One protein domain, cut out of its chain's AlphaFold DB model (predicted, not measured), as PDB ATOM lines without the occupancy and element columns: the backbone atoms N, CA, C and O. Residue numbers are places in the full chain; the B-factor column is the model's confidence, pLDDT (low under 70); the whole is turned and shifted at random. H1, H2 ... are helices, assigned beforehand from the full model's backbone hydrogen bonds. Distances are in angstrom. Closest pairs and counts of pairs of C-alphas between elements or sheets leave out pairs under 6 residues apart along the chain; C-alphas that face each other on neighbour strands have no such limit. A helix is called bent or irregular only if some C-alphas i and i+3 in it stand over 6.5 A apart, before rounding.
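AT A GLANCE: This is residues 175 to 277 of the 320 residues of the protein "4Fe-4S ferredoxin" of Macellibacteroides sp. HH-ZS (UniProt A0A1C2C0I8). A long thin rod in which two long helices, H1 and H5, run side by side in opposite directions over part of their lengths, with the short H2 and then H3 following H1 along the other part of H5. H3 and H4 make a small crossed head at one end of the rod, where residues 223 to 229 stick out; residues 175 to 183 of H1 stick out at the other end. The printed part has 103 residues with five named helices, H1 to H5 in chain order, and no named strand: all helix. It is extended, with a radius of gyration of the C-alphas of 21.0 A and spans of 73 by 22 by 18 A.

IN THESE COORDINATES: H1, residues 175 to 201, begins at C-alpha 175 (159.227, 167.799, 126.203) and is 39.1 A long; it is neither bent nor irregular, but only just: C-alphas 186 and 189 are 6.2 A apart. H2 is residues 203 to 207, H3 residues 211 to 224, 19.9 A, and H4 residues 232 to 240, 12.4 A. H5, residues 244 to 277, 48.5 A, ends at C-alpha 277 (144.959, 157.089, 118.249).

HOW THE PARTS SIT: H5 is the hub. With residues 259 to 275 alone it touches H1 at a shallow tilt of 18 degrees, opposite ways; the closest C-alphas, of Ala 196 and Gly 266, are 4.1 A apart. H2 touches H5, closest at C-alphas 203 and 259, 5.7 A. H3 touches H5 at a steep tilt of 52 degrees, opposite ways, with residues 212 to 216 alone; closest are C-alphas 213 and 251, 6.0 A. H3 touches H4 with residues 215 to 219 alone, about perpendicular at 87 degrees; closest are C-alphas 219 and 234, 6.7 A. H4 and H5 are apart. Every O i to N i+4 pair is within hydrogen-bond range in H2, H3, H4 and H5, and 21 of 23 in H1.

THE WHOLE: The C-alphas farthest apart, of Leu 175 and Asp 228, are 73.4 A apart. The printed part has no cut and no long link. The mean pLDDT of the printed part is 83.3; residues 227 to 230 and 233 are under 70.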
ATOM      1  N   LEU A 175     159.850 166.722 126.991       82.81
ATOM      2  CA  LEU A 175     159.227 167.799 126.203       82.81
ATOM      3  C   LEU A 175     158.509 167.299 124.937       82.81
ATOM      4  O   LEU A 175     157.379 167.704 124.675       82.81
ATOM      5  N   ARG A 176     159.119 166.381 124.172       84.44
ATOM      6  CA  ARG A 176     158.477 165.769 122.990       84.44
ATOM      7  C   ARG A 176     157.266 164.923 123.374       84.44
ATOM      8  O   ARG A 176     156.255 164.988 122.681       84.44
ATOM      9  N   GLY A 177     157.352 164.181 124.478       82.19
ATOM     10  CA  GLY A 177     156.228 163.401 125.002       82.19
ATOM     11  C   GLY A 177     155.047 164.286 125.412       82.19
ATOM     12  O   GLY A 177     153.918 164.027 125.003       82.19
ATOM     13  N   VAL A 178     155.314 165.374 126.145       85.50
ATOM     14  CA  VAL A 178     154.286 166.345 126.558       85.50
ATOM     15  C   VAL A 178     153.674 167.052 125.351       85.50
ATOM     16  O   VAL A 178     152.454 167.097 125.247       85.50
ATOM     17  N   LYS A 179     154.482 167.531 124.393       88.62
ATOM     18  CA  LYS A 179     153.972 168.174 123.168       88.62
ATOM     19  C   LYS A 179     153.096 167.225 122.348       88.62
ATOM     20  O   LYS A 179     152.056 167.629 121.842       88.62
ATOM     21  N   ARG A 180     153.475 165.947 122.257       86.12
ATOM     22  CA  ARG A 180     152.656 164.925 121.596       86.12
ATOM     23  C   ARG A 180     151.321 164.721 122.320       86.12
ATOM     24  O   ARG A 180     150.288 164.718 121.662       86.12
ATOM     25  N   LEU A 181     151.329 164.570 123.646       85.69
ATOM     26  CA  LEU A 181     150.099 164.422 124.438       85.69
ATOM     27  C   LEU A 181     149.197 165.658 124.343       85.69
ATOM     28  O   LEU A 181     147.990 165.506 124.193       85.69
ATOM     29  N   LEU A 182     149.775 166.862 124.355       89.69
ATOM     30  CA  LEU A 182     149.047 168.117 124.172       89.69
ATOM     31  C   LEU A 182     148.374 168.178 122.793       89.69
ATOM     32  O   LEU A 182     147.194 168.502 122.703       89.69
ATOM     33  N   ASN A 183     149.085 167.791 121.729       90.19
ATOM     34  CA  ASN A 183     148.499 167.710 120.389       90.19
ATOM     35  C   ASN A 183     147.310 166.739 120.351       90.19
ATOM     36  O   ASN A 183     146.297 167.050 119.734       90.19
ATOM     37  N   TYR A 184     147.396 165.590 121.030       90.69
ATOM     38  CA  TYR A 184     146.262 164.666 121.125       90.69
ATOM     39  C   TYR A 184     145.102 165.215 121.961       90.69
ATOM     40  O   TYR A 184     143.951 164.944 121.634       90.69
ATOM     41  N   PHE A 185     145.385 166.000 123.001       89.94
ATOM     42  CA  PHE A 185     144.357 166.665 123.800       89.94
ATOM     43  C   PHE A 185     143.567 167.695 122.983       89.94
ATOM     44  O   PHE A 185     142.365 167.814 123.171       89.94
ATOM     45  N   VAL A 186     144.214 168.384 122.035       91.38
ATOM     46  CA  VAL A 186     143.548 169.287 121.076       91.38
ATOM     47  C   VAL A 186     142.849 168.512 119.954       91.38
ATOM     48  O   VAL A 186     141.755 168.878 119.528       91.38
ATOM     49  N   LEU A 187     143.445 167.413 119.483       92.38
ATOM     50  CA  LEU A 187     142.869 166.578 118.426       92.38
ATOM     51  C   LEU A 187     141.589 165.858 118.879       92.38
ATOM     52  O   LEU A 187     140.687 165.655 118.071       92.38
ATOM     53  N   LEU A 188     141.493 165.479 120.154       92.75
ATOM     54  CA  LEU A 188     140.344 164.766 120.717       92.75
ATOM     55  C   LEU A 188     139.010 165.522 120.543       92.75
ATOM     56  O   LEU A 188     138.112 164.950 119.927       92.75
ATOM     57  N   PRO A 189     138.841 166.779 121.005       93.56
ATOM     58  CA  PRO A 189     137.596 167.517 120.799       93.56
ATOM     59  C   PRO A 189     137.337 167.799 119.315       93.56
ATOM     60  O   PRO A 189     136.188 167.760 118.887       93.56
ATOM     61  N   LEU A 190     138.385 168.001 118.507       93.88
ATOM     62  CA  LEU A 190     138.247 168.198 117.062       93.88
ATOM     63  C   LEU A 190     137.656 166.959 116.376       93.88
ATOM     64  O   LEU A 190     136.732 167.086 115.574       93.88
ATOM     65  N   LEU A 191     138.133 165.758 116.717       92.69
ATOM     66  CA  LEU A 191     137.594 164.503 116.185       92.69
ATOM     67  C   LEU A 191     136.154 164.249 116.641       92.69
ATOM     68  O   LEU A 191     135.349 163.764 115.850       92.69
ATOM     69  N   ILE A 192     135.813 164.598 117.884       93.50
ATOM     70  CA  ILE A 192     134.441 164.482 118.403       93.50
ATOM     71  C   ILE A 192     133.498 165.426 117.649       93.50
ATOM     72  O   ILE A 192     132.443 164.991 117.194       93.50
ATOM     73  N   LEU A 193     133.884 166.694 117.472       94.00
ATOM     74  CA  LEU A 193     133.086 167.682 116.741       94.00
ATOM     75  C   LEU A 193     132.931 167.306 115.266       94.00
ATOM     76  O   LEU A 193     131.826 167.369 114.734       94.00
ATOM     77  N   CYS A 194     134.012 166.862 114.624       93.88
ATOM     78  CA  CYS A 194     133.983 166.391 113.242       93.88
ATOM     79  C   CYS A 194     133.063 165.168 113.091       93.88
ATOM     80  O   CYS A 194     132.194 165.155 112.221       93.88
ATOM     81  N   GLY A 195     133.177 164.180 113.986       91.50
ATOM     82  CA  GLY A 195     132.302 163.004 114.002       91.50
ATOM     83  C   GLY A 195     130.830 163.360 114.221       91.50
ATOM     84  O   GLY A 195     129.964 162.862 113.502       91.50
ATOM     85  N   ALA A 196     130.533 164.262 115.161       91.88
ATOM     86  CA  ALA A 196     129.177 164.747 115.413       91.88
ATOM     87  C   ALA A 196     128.595 165.494 114.203       91.88
ATOM     88  O   ALA A 196     127.437 165.275 113.848       91.88
ATOM     89  N   PHE A 197     129.393 166.343 113.548       92.81
ATOM     90  CA  PHE A 197     128.981 167.101 112.367       92.81
ATOM     91  C   PHE A 197     128.699 166.192 111.167       92.81
ATOM     92  O   PHE A 197     127.618 166.267 110.580       92.81
ATOM     93  N   LEU A 198     129.631 165.288 110.845       91.25
ATOM     94  CA  LEU A 198     129.466 164.320 109.759       91.25
ATOM     95  C   LEU A 198     128.211 163.475 109.974       91.25
ATOM     96  O   LEU A 198     127.379 163.359 109.078       91.25
ATOM     97  N   MET A 199     128.006 162.955 111.182       88.50
ATOM     98  CA  MET A 199     126.849 162.107 111.450       88.50
ATOM     99  C   MET A 199     125.525 162.880 111.438       88.50
ATOM    100  O   MET A 199     124.506 162.354 110.993       88.50
ATOM    101  N   ARG A 200     125.539 164.154 111.846       89.44
ATOM    102  CA  ARG A 200     124.381 165.046 111.728       89.44
ATOM    103  C   ARG A 200     123.995 165.291 110.272       89.44
ATOM    104  O   ARG A 200     122.803 165.313 109.976       89.44
ATOM    105  N   SER A 201     124.965 165.450 109.370       88.12
ATOM    106  CA  SER A 201     124.674 165.667 107.942       88.12
ATOM    107  C   SER A 201     123.981 164.475 107.278       88.12
ATOM    108  O   SER A 201     123.161 164.673 106.391       88.12
ATOM    109  N   VAL A 202     124.237 163.254 107.755       86.69
ATOM    110  CA  VAL A 202     123.630 162.018 107.223       86.69
ATOM    111  C   VAL A 202     122.345 161.640 107.984       86.69
ATOM    112  O   VAL A 202     121.723 160.618 107.708       86.69
ATOM    113  N   SER A 203     121.900 162.462 108.943       83.31
ATOM    114  CA  SER A 203     120.747 162.145 109.800       83.31
ATOM    115  C   SER A 203     119.436 161.936 109.033       83.31
ATOM    116  O   SER A 203     118.666 161.056 109.416       83.31
ATOM    117  N   SER A 204     119.209 162.671 107.938       76.62
ATOM    118  CA  SER A 204     118.020 162.531 107.084       76.62
ATOM    119  C   SER A 204     117.969 161.186 106.355       76.62
ATOM    120  O   SER A 204     116.919 160.552 106.280       76.62
ATOM    121  N   GLU A 205     119.113 160.704 105.872       81.56
ATOM    122  CA  GLU A 205     119.211 159.388 105.233       81.56
ATOM    123  C   GLU A 205     119.048 158.266 106.259       81.56
ATOM    124  O   GLU A 205     118.366 157.270 106.016       81.56
ATOM    125  N   LEU A 206     119.614 158.448 107.453       78.12
ATOM    126  CA  LEU A 206     119.491 157.475 108.534       78.12
ATOM    127  C   LEU A 206     118.050 157.341 109.046       78.12
ATOM    128  O   LEU A 206     117.640 156.237 109.416       78.12
ATOM    129  N   SER A 207     117.271 158.430 109.037       80.19
ATOM    130  CA  SER A 207     115.872 158.407 109.473       80.19
ATOM    131  C   SER A 207     114.960 157.590 108.558       80.19
ATOM    132  O   SER A 207     113.973 157.048 109.051       80.19
ATOM    133  N   ARG A 208     115.316 157.383 107.279       76.94
ATOM    134  CA  ARG A 208     114.543 156.549 106.328       76.94
ATOM    135  C   ARG A 208     114.440 155.081 106.723       76.94
ATOM    136  O   ARG A 208     113.560 154.362 106.259       76.94
ATOM    137  N   ALA A 209     115.321 154.616 107.603       76.81
ATOM    138  CA  ALA A 209     115.198 153.289 108.188       76.81
ATOM    139  C   ALA A 209     113.983 153.168 109.129       76.81
ATOM    140  O   ALA A 209     113.594 152.057 109.499       76.81
ATOM    141  N   ASN A 210     113.412 154.281 109.606       79.19
ATOM    142  CA  ASN A 210     112.193 154.276 110.404       79.19
ATOM    143  C   ASN A 210     110.978 154.129 109.481       79.19
ATOM    144  O   ASN A 210     110.854 154.832 108.483       79.19
ATOM    145  N   LYS A 211     110.073 153.211 109.834       76.62
ATOM    146  CA  LYS A 211     108.874 152.917 109.045       76.62
ATOM    147  C   LYS A 211     107.959 154.127 108.884       76.62
ATOM    148  O   LYS A 211     107.400 154.287 107.811       76.62
ATOM    149  N   GLU A 212     107.824 154.964 109.910       73.00
ATOM    150  CA  GLU A 212     106.949 156.146 109.867       73.00
ATOM    151  C   GLU A 212     107.525 157.238 108.960       73.00
ATOM    152  O   GLU A 212     106.796 157.865 108.201       73.00
ATOM    153  N   VAL A 213     108.851 157.393 108.958       78.50
ATOM    154  CA  VAL A 213     109.554 158.307 108.043       78.50
ATOM    155  C   VAL A 213     109.469 157.790 106.607       78.50
ATOM    156  O   VAL A 213     109.187 158.554 105.694       78.50
ATOM    157  N   ARG A 214     109.635 156.477 106.405       80.88
ATOM    158  CA  ARG A 214     109.442 155.858 105.089       80.88
ATOM    159  C   ARG A 214     108.007 156.031 104.589       80.88
ATOM    160  O   ARG A 214     107.825 156.329 103.420       80.88
ATOM    161  N   LEU A 215     107.011 155.865 105.460       78.19
ATOM    162  CA  LEU A 215     105.607 156.070 105.112       78.19
ATOM    163  C   LEU A 215     105.352 157.518 104.674       78.19
ATOM    164  O   LEU A 215     104.724 157.725 103.642       78.19
ATOM    165  N   TYR A 216     105.884 158.499 105.412       80.44
ATOM    166  CA  TYR A 216     105.805 159.911 105.034       80.44
ATOM    167  C   TYR A 216     106.411 160.172 103.647       80.44
ATOM    168  O   TYR A 216     105.747 160.772 102.806       80.44
ATOM    169  N   ASP A 217     107.614 159.653 103.371       80.50
ATOM    170  CA  ASP A 217     108.266 159.799 102.059       80.50
ATOM    171  C   ASP A 217     107.388 159.232 100.921       80.50
ATOM    172  O   ASP A 217     107.248 159.873  99.878       80.50
ATOM    173  N   VAL A 218     106.759 158.063 101.115       82.50
ATOM    174  CA  VAL A 218     105.893 157.442 100.091       82.50
ATOM    175  C   VAL A 218     104.583 158.224  99.905       82.50
ATOM    176  O   VAL A 218     104.150 158.406  98.768       82.50
ATOM    177  N   VAL A 219     103.967 158.725 100.984       82.88
ATOM    178  CA  VAL A 219     102.744 159.551 100.910       82.88
ATOM    179  C   VAL A 219     103.022 160.862 100.170       82.88
ATOM    180  O   VAL A 219     102.323 161.178  99.210       82.88
ATOM    181  N   MET A 220     104.093 161.575 100.529       80.69
ATOM    182  CA  MET A 220     104.485 162.821  99.858       80.69
ATOM    183  C   MET A 220     104.841 162.600  98.383       80.69
ATOM    184  O   MET A 220     104.533 163.431  97.530       80.69
ATOM    185  N   GLN A 221     105.478 161.471  98.057       82.56
ATOM    186  CA  GLN A 221     105.794 161.124  96.672       82.56
ATOM    187  C   GLN A 221     104.527 160.867  95.842       82.56
ATOM    188  O   GLN A 221     104.478 161.263  94.677       82.56
ATOM    189  N   HIS A 222     103.512 160.236  96.433       79.00
ATOM    190  CA  HIS A 222     102.230 159.990  95.779       79.00
ATOM    191  C   HIS A 222     101.406 161.272  95.595       79.00
ATOM    192  O   HIS A 222     100.753 161.434  94.569       79.00
ATOM    193  N   GLU A 223     101.457 162.212  96.541       79.56
ATOM    194  CA  GLU A 223     100.843 163.534  96.353       79.56
ATOM    195  C   GLU A 223     101.519 164.337  95.238       79.56
ATOM    196  O   GLU A 223     100.845 165.032  94.479       79.56
ATOM    197  N   ALA A 224     102.845 164.224  95.106       80.00
ATOM    198  CA  ALA A 224     103.600 164.914  94.065       80.00
ATOM    199  C   ALA A 224     103.382 164.314  92.664       80.00
ATOM    200  O   ALA A 224     103.355 165.056  91.685       80.00
ATOM    201  N   ASN A 225     103.241 162.989  92.561       80.62
ATOM    202  CA  ASN A 225     102.946 162.269  91.321       80.62
ATOM    203  C   ASN A 225     101.928 161.150  91.607       80.62
ATOM    204  O   ASN A 225     102.339 160.048  91.988       80.62
ATOM    205  N   PRO A 226     100.623 161.399  91.402       74.56
ATOM    206  CA  PRO A 226      99.597 160.385  91.605       74.56
ATOM    207  C   PRO A 226      99.799 159.253  90.596       74.56
ATOM    208  O   PRO A 226      99.769 159.479  89.386       74.56
ATOM    209  N   GLY A 227     100.048 158.042  91.087       67.38
ATOM    210  CA  GLY A 227     100.110 156.836  90.263       67.38
ATOM    211  C   GLY A 227      98.797 156.060  90.341       67.38
ATOM    212  O   GLY A 227      98.125 156.090  91.366       67.38
ATOM    213  N   ASP A 228      98.457 155.310  89.293       58.75
ATOM    214  CA  ASP A 228      97.211 154.520  89.234       58.75
ATOM    215  C   ASP A 228      97.175 153.317  90.204       58.75
ATOM    216  O   ASP A 228      96.132 152.687  90.378       58.75
ATOM    217  N   VAL A 229      98.300 152.971  90.844       64.12
ATOM    218  CA  VAL A 229      98.414 151.829  91.767       64.12
ATOM    219  C   VAL A 229      98.840 152.287  93.156       64.12
ATOM    220  O   VAL A 229      99.964 152.743  93.367       64.12
ATOM    221  N   LEU A 230      97.941 152.094  94.121       67.94
ATOM    222  CA  LEU A 230      98.167 152.387  95.527       67.94
ATOM    223  C   LEU A 230      98.957 151.234  96.169       67.94
ATOM    224  O   LEU A 230      98.536 150.079  96.134       67.94
ATOM    225  N   SER A 231     100.127 151.515  96.744       71.44
ATOM    226  CA  SER A 231     100.861 150.496  97.508       71.44
ATOM    227  C   SER A 231     100.097 150.119  98.783       71.44
ATOM    228  O   SER A 231      99.447 150.979  99.374       71.44
ATOM    229  N   LEU A 232     100.265 148.881  99.266       74.69
ATOM    230  CA  LEU A 232      99.619 148.357 100.483       74.69
ATOM    231  C   LEU A 232      99.762 149.288 101.714       74.69
ATOM    232  O   LEU A 232      98.876 149.348 102.560       74.69
ATOM    233  N   GLU A 233     100.880 150.016 101.815       69.88
ATOM    234  CA  GLU A 233     101.147 150.985 102.891       69.88
ATOM    235  C   GLU A 233     100.281 152.259 102.778       69.88
ATOM    236  O   GLU A 233      99.848 152.791 103.797       69.88
ATOM    237  N   LEU A 234      99.974 152.717 101.557       70.38
ATOM    238  CA  LEU A 234      99.115 153.884 101.309       70.38
ATOM    239  C   LEU A 234      97.636 153.547 101.477       70.38
ATOM    240  O   LEU A 234      96.894 154.341 102.045       70.38
ATOM    241  N   GLU A 235      97.212 152.370 101.016       70.94
ATOM    242  CA  GLU A 235      95.834 151.903 101.200       70.94
ATOM    243  C   GLU A 235      95.498 151.761 102.690       70.94
ATOM    244  O   GLU A 235      94.438 152.196 103.137       70.94
ATOM    245  N   ALA A 236      96.447 151.252 103.485       75.00
ATOM    246  CA  ALA A 236      96.320 151.193 104.937       75.00
ATOM    247  C   ALA A 236      96.260 152.586 105.592       75.00
ATOM    248  O   ALA A 236      95.492 152.777 106.533       75.00
ATOM    249  N   PHE A 237      97.042 153.556 105.101       75.88
ATOM    250  CA  PHE A 237      97.068 154.920 105.637       75.88
ATOM    251  C   PHE A 237      95.771 155.686 105.332       75.88
ATOM    252  O   PHE A 237      95.104 156.160 106.251       75.88
ATOM    253  N   TYR A 238      95.358 155.742 104.062       75.81
ATOM    254  CA  TYR A 238      94.108 156.402 103.669       75.81
ATOM    255  C   TYR A 238      92.870 155.663 104.204       75.81
ATOM    256  O   TYR A 238      91.881 156.304 104.552       75.81
ATOM    257  N   GLY A 239      92.931 154.334 104.360       74.81
ATOM    258  CA  GLY A 239      91.875 153.531 104.984       74.81
ATOM    259  C   GLY A 239      91.708 153.757 106.494       74.81
ATOM    260  O   GLY A 239      90.628 153.510 107.025       74.81
ATOM    261  N   GLN A 240      92.739 154.254 107.188       76.94
ATOM    262  CA  GLN A 240      92.654 154.650 108.601       76.94
ATOM    263  C   GLN A 240      92.064 156.053 108.808       76.94
ATOM    264  O   GLN A 240      91.644 156.360 109.922       76.94
ATOM    265  N   GLY A 241      91.995 156.885 107.763       70.56
ATOM    266  CA  GLY A 241      91.481 158.255 107.856       70.56
ATOM    267  C   GLY A 241      92.387 159.218 108.633       70.56
ATOM    268  O   GLY A 241      91.905 160.236 109.129       70.56
ATOM    269  N   ASP A 242      93.680 158.906 108.762       73.19
ATOM    270  CA  ASP A 242      94.657 159.785 109.413       73.19
ATOM    271  C   ASP A 242      94.914 161.046 108.562       73.19
ATOM    272  O   ASP A 242      94.980 160.990 107.332       73.19
ATOM    273  N   SER A 243      95.076 162.206 109.209       78.44
ATOM    274  CA  SER A 243      95.358 163.464 108.510       78.44
ATOM    275  C   SER A 243      96.843 163.601 108.147       78.44
ATOM    276  O   SER A 243      97.736 163.274 108.935       78.44
ATOM    277  N   ILE A 244      97.120 164.154 106.962       77.44
ATOM    278  CA  ILE A 244      98.484 164.428 106.468       77.44
ATOM    279  C   ILE A 244      99.222 165.408 107.396       77.44
ATOM    280  O   ILE A 244     100.418 165.263 107.653       77.44
ATOM    281  N   GLU A 245      98.499 166.366 107.981       79.12
ATOM    282  CA  GLU A 245      99.033 167.307 108.974       79.12
ATOM    283  C   GLU A 245      99.519 166.582 110.240       79.12
ATOM    284  O   GLU A 245     100.613 166.856 110.739       79.12
ATOM    285  N   GLY A 246      98.753 165.594 110.722       77.81
ATOM    286  CA  GLY A 246      99.144 164.757 111.854       77.81
ATOM    287  C   GLY A 246     100.361 163.880 111.550       77.81
ATOM    288  O   GLY A 246     101.214 163.684 112.419       77.81
ATOM    289  N   LEU A 247     100.489 163.385 110.313       78.25
ATOM    290  CA  LEU A 247     101.657 162.617 109.870       78.25
ATOM    291  C   LEU A 247     102.912 163.496 109.757       78.25
ATOM    292  O   LEU A 247     103.989 163.082 110.187       78.25
ATOM    293  N   THR A 248     102.768 164.724 109.256       80.25
ATOM    294  CA  THR A 248     103.868 165.694 109.131       80.25
ATOM    295  C   THR A 248     104.423 166.084 110.503       80.25
ATOM    296  O   THR A 248     105.635 166.061 110.708       80.25
ATOM    297  N   GLN A 249     103.554 166.334 111.491       82.81
ATOM    298  CA  GLN A 249     103.992 166.619 112.864       82.81
ATOM    299  C   GLN A 249     104.725 165.435 113.511       82.81
ATOM    300  O   GLN A 249     105.747 165.624 114.177       82.81
ATOM    301  N   LYS A 250     104.242 164.201 113.304       80.25
ATOM    302  CA  LYS A 250     104.930 162.983 113.774       80.25
ATOM    303  C   LYS A 250     106.303 162.835 113.112       80.25
ATOM    304  O   LYS A 250     107.282 162.528 113.794       80.25
ATOM    305  N   TYR A 251     106.395 163.099 111.809       82.38
ATOM    306  CA  TYR A 251     107.651 163.079 111.062       82.38
ATOM    307  C   TYR A 251     108.669 164.087 111.615       82.38
ATOM    308  O   TYR A 251     109.805 163.702 111.898       82.38
ATOM    309  N   GLU A 252     108.269 165.340 111.847       81.94
ATOM    310  CA  GLU A 252     109.158 166.378 112.390       81.94
ATOM    311  C   GLU A 252     109.697 166.007 113.780       81.94
ATOM    312  O   GLU A 252     110.906 166.069 114.019       81.94
ATOM    313  N   GLN A 253     108.831 165.516 114.676       83.62
ATOM    314  CA  GLN A 253     109.236 165.059 116.014       83.62
ATOM    315  C   GLN A 253     110.254 163.910 115.961       83.62
ATOM    316  O   GLN A 253     111.221 163.869 116.736       83.62
ATOM    317  N   ILE A 254     110.054 162.965 115.040       80.94
ATOM    318  CA  ILE A 254     110.967 161.839 114.831       80.94
ATOM    319  C   ILE A 254     112.287 162.334 114.244       80.94
ATOM    320  O   ILE A 254     113.352 161.905 114.692       80.94
ATOM    321  N   GLN A 255     112.244 163.259 113.289       82.31
ATOM    322  CA  GLN A 255     113.431 163.793 112.635       82.31
ATOM    323  C   GLN A 255     114.313 164.599 113.596       82.31
ATOM    324  O   GLN A 255     115.538 164.431 113.588       82.31
ATOM    325  N   ASP A 256     113.728 165.401 114.482       83.06
ATOM    326  CA  ASP A 256     114.483 166.138 115.500       83.06
ATOM    327  C   ASP A 256     115.098 165.211 116.554       83.06
ATOM    328  O   ASP A 256     116.272 165.365 116.918       83.06
ATOM    329  N   SER A 257     114.370 164.169 116.956       82.69
ATOM    330  CA  SER A 257     114.917 163.106 117.806       82.69
ATOM    331  C   SER A 257     116.091 162.395 117.118       82.69
ATOM    332  O   SER A 257     117.152 162.211 117.721       82.69
ATOM    333  N   PHE A 258     115.961 162.054 115.831       84.75
ATOM    334  CA  PHE A 258     117.039 161.458 115.035       84.75
ATOM    335  C   PHE A 258     118.264 162.369 114.951       84.75
ATOM    336  O   PHE A 258     119.383 161.881 115.109       84.75
ATOM    337  N   ARG A 259     118.100 163.681 114.754       86.38
ATOM    338  CA  ARG A 259     119.217 164.647 114.739       86.38
ATOM    339  C   ARG A 259     119.987 164.643 116.059       86.38
ATOM    340  O   ARG A 259     121.220 164.635 116.057       86.38
ATOM    341  N   LEU A 260     119.288 164.596 117.191       88.38
ATOM    342  CA  LEU A 260     119.928 164.514 118.504       88.38
ATOM    343  C   LEU A 260     120.659 163.174 118.692       88.38
ATOM    344  O   LEU A 260     121.836 163.158 119.046       88.38
ATOM    345  N   TYR A 261     120.030 162.036 118.400       89.25
ATOM    346  CA  TYR A 261     120.683 160.738 118.616       89.25
ATOM    347  C   TYR A 261     121.836 160.469 117.637       89.25
ATOM    348  O   TYR A 261     122.864 159.918 118.034       89.25
ATOM    349  N   THR A 262     121.721 160.909 116.382       88.62
ATOM    350  CA  THR A 262     122.797 160.810 115.377       88.62
ATOM    351  C   THR A 262     123.999 161.678 115.730       88.62
ATOM    352  O   THR A 262     125.131 161.218 115.586       88.62
ATOM    353  N   THR A 263     123.793 162.888 116.263       89.81
ATOM    354  CA  THR A 263     124.905 163.726 116.749       89.81
ATOM    355  C   THR A 263     125.638 163.082 117.921       89.81
ATOM    356  O   THR A 263     126.870 163.034 117.905       89.81
ATOM    357  N   ILE A 264     124.913 162.517 118.894       92.38
ATOM    358  CA  ILE A 264     125.515 161.786 120.021       92.38
ATOM    359  C   ILE A 264     126.298 160.567 119.518       92.38
ATOM    360  O   ILE A 264     127.442 160.358 119.924       92.38
ATOM    361  N   ALA A 265     125.729 159.782 118.601       91.31
ATOM    362  CA  ALA A 265     126.418 158.640 118.006       91.31
ATOM    363  C   ALA A 265     127.696 159.060 117.261       91.31
ATOM    364  O   ALA A 265     128.746 158.446 117.447       91.31
ATOM    365  N   GLY A 266     127.642 160.141 116.479       91.88
ATOM    366  CA  GLY A 266     128.806 160.721 115.802       91.88
ATOM    367  C   GLY A 266     129.904 161.162 116.769       91.88
ATOM    368  O   GLY A 266     131.079 160.851 116.558       91.88
ATOM    369  N   ALA A 267     129.524 161.814 117.870       93.38
ATOM    370  CA  ALA A 267     130.446 162.210 118.932       93.38
ATOM    371  C   ALA A 267     131.131 160.993 119.582       93.38
ATOM    372  O   ALA A 267     132.350 160.995 119.768       93.38
ATOM    373  N   LEU A 268     130.375 159.926 119.872       93.56
ATOM    374  CA  LEU A 268     130.915 158.680 120.427       93.56
ATOM    375  C   LEU A 268     131.869 157.976 119.454       93.56
ATOM    376  O   LEU A 268     132.920 157.492 119.874       93.56
ATOM    377  N   MET A 269     131.553 157.949 118.156       92.69
ATOM    378  CA  MET A 269     132.458 157.385 117.148       92.69
ATOM    379  C   MET A 269     133.770 158.174 117.078       92.69
ATOM    380  O   MET A 269     134.846 157.574 117.102       92.69
ATOM    381  N   GLY A 270     133.697 159.509 117.083       92.62
ATOM    382  CA  GLY A 270     134.876 160.378 117.151       92.62
ATOM    383  C   GLY A 270     135.721 160.130 118.406       92.62
ATOM    384  O   GLY A 270     136.949 160.060 118.322       92.62
ATOM    385  N   LEU A 271     135.076 159.902 119.554       93.88
ATOM    386  CA  LEU A 271     135.747 159.560 120.811       93.88
ATOM    387  C   LEU A 271     136.497 158.219 120.723       93.88
ATOM    388  O   LEU A 271     137.655 158.141 121.136       93.88
ATOM    389  N   VAL A 272     135.882 157.177 120.154       92.50
ATOM    390  CA  VAL A 272     136.523 155.860 119.968       92.50
ATOM    391  C   VAL A 272     137.770 155.977 119.089       92.50
ATOM    392  O   VAL A 272     138.824 155.422 119.425       92.50
ATOM    393  N   VAL A 273     137.689 156.742 117.995       92.69
ATOM    394  CA  VAL A 273     138.834 157.019 117.110       92.69
ATOM    395  C   VAL A 273     139.939 157.746 117.876       92.69
ATOM    396  O   VAL A 273     141.096 157.321 117.841       92.69
ATOM    397  N   ALA A 274     139.592 158.800 118.617       91.75
ATOM    398  CA  ALA A 274     140.549 159.591 119.384       91.75
ATOM    399  C   ALA A 274     141.283 158.751 120.444       91.75
ATOM    400  O   ALA A 274     142.514 158.780 120.506       91.75
ATOM    401  N   ILE A 275     140.558 157.952 121.235       90.44
ATOM    402  CA  ILE A 275     141.145 157.069 122.258       90.44
ATOM    403  C   ILE A 275     142.086 156.045 121.618       90.44
ATOM    404  O   ILE A 275     143.181 155.803 122.133       90.44
ATOM    405  N   THR A 276     141.702 155.478 120.475       88.12
ATOM    406  CA  THR A 276     142.529 154.501 119.752       88.12
ATOM    407  C   THR A 276     143.832 155.130 119.254       88.12
ATOM    408  O   THR A 276     144.910 154.563 119.452       88.12
ATOM    409  N   LEU A 277     143.772 156.339 118.684       89.12
ATOM    410  CA  LEU A 277     144.959 157.089 118.249       89.12
ATOM    411  C   LEU A 277     145.884 157.451 119.419       89.12
ATOM    412  O   LEU A 277     147.106 157.310 119.307       89.12
TER     413      LEU A 277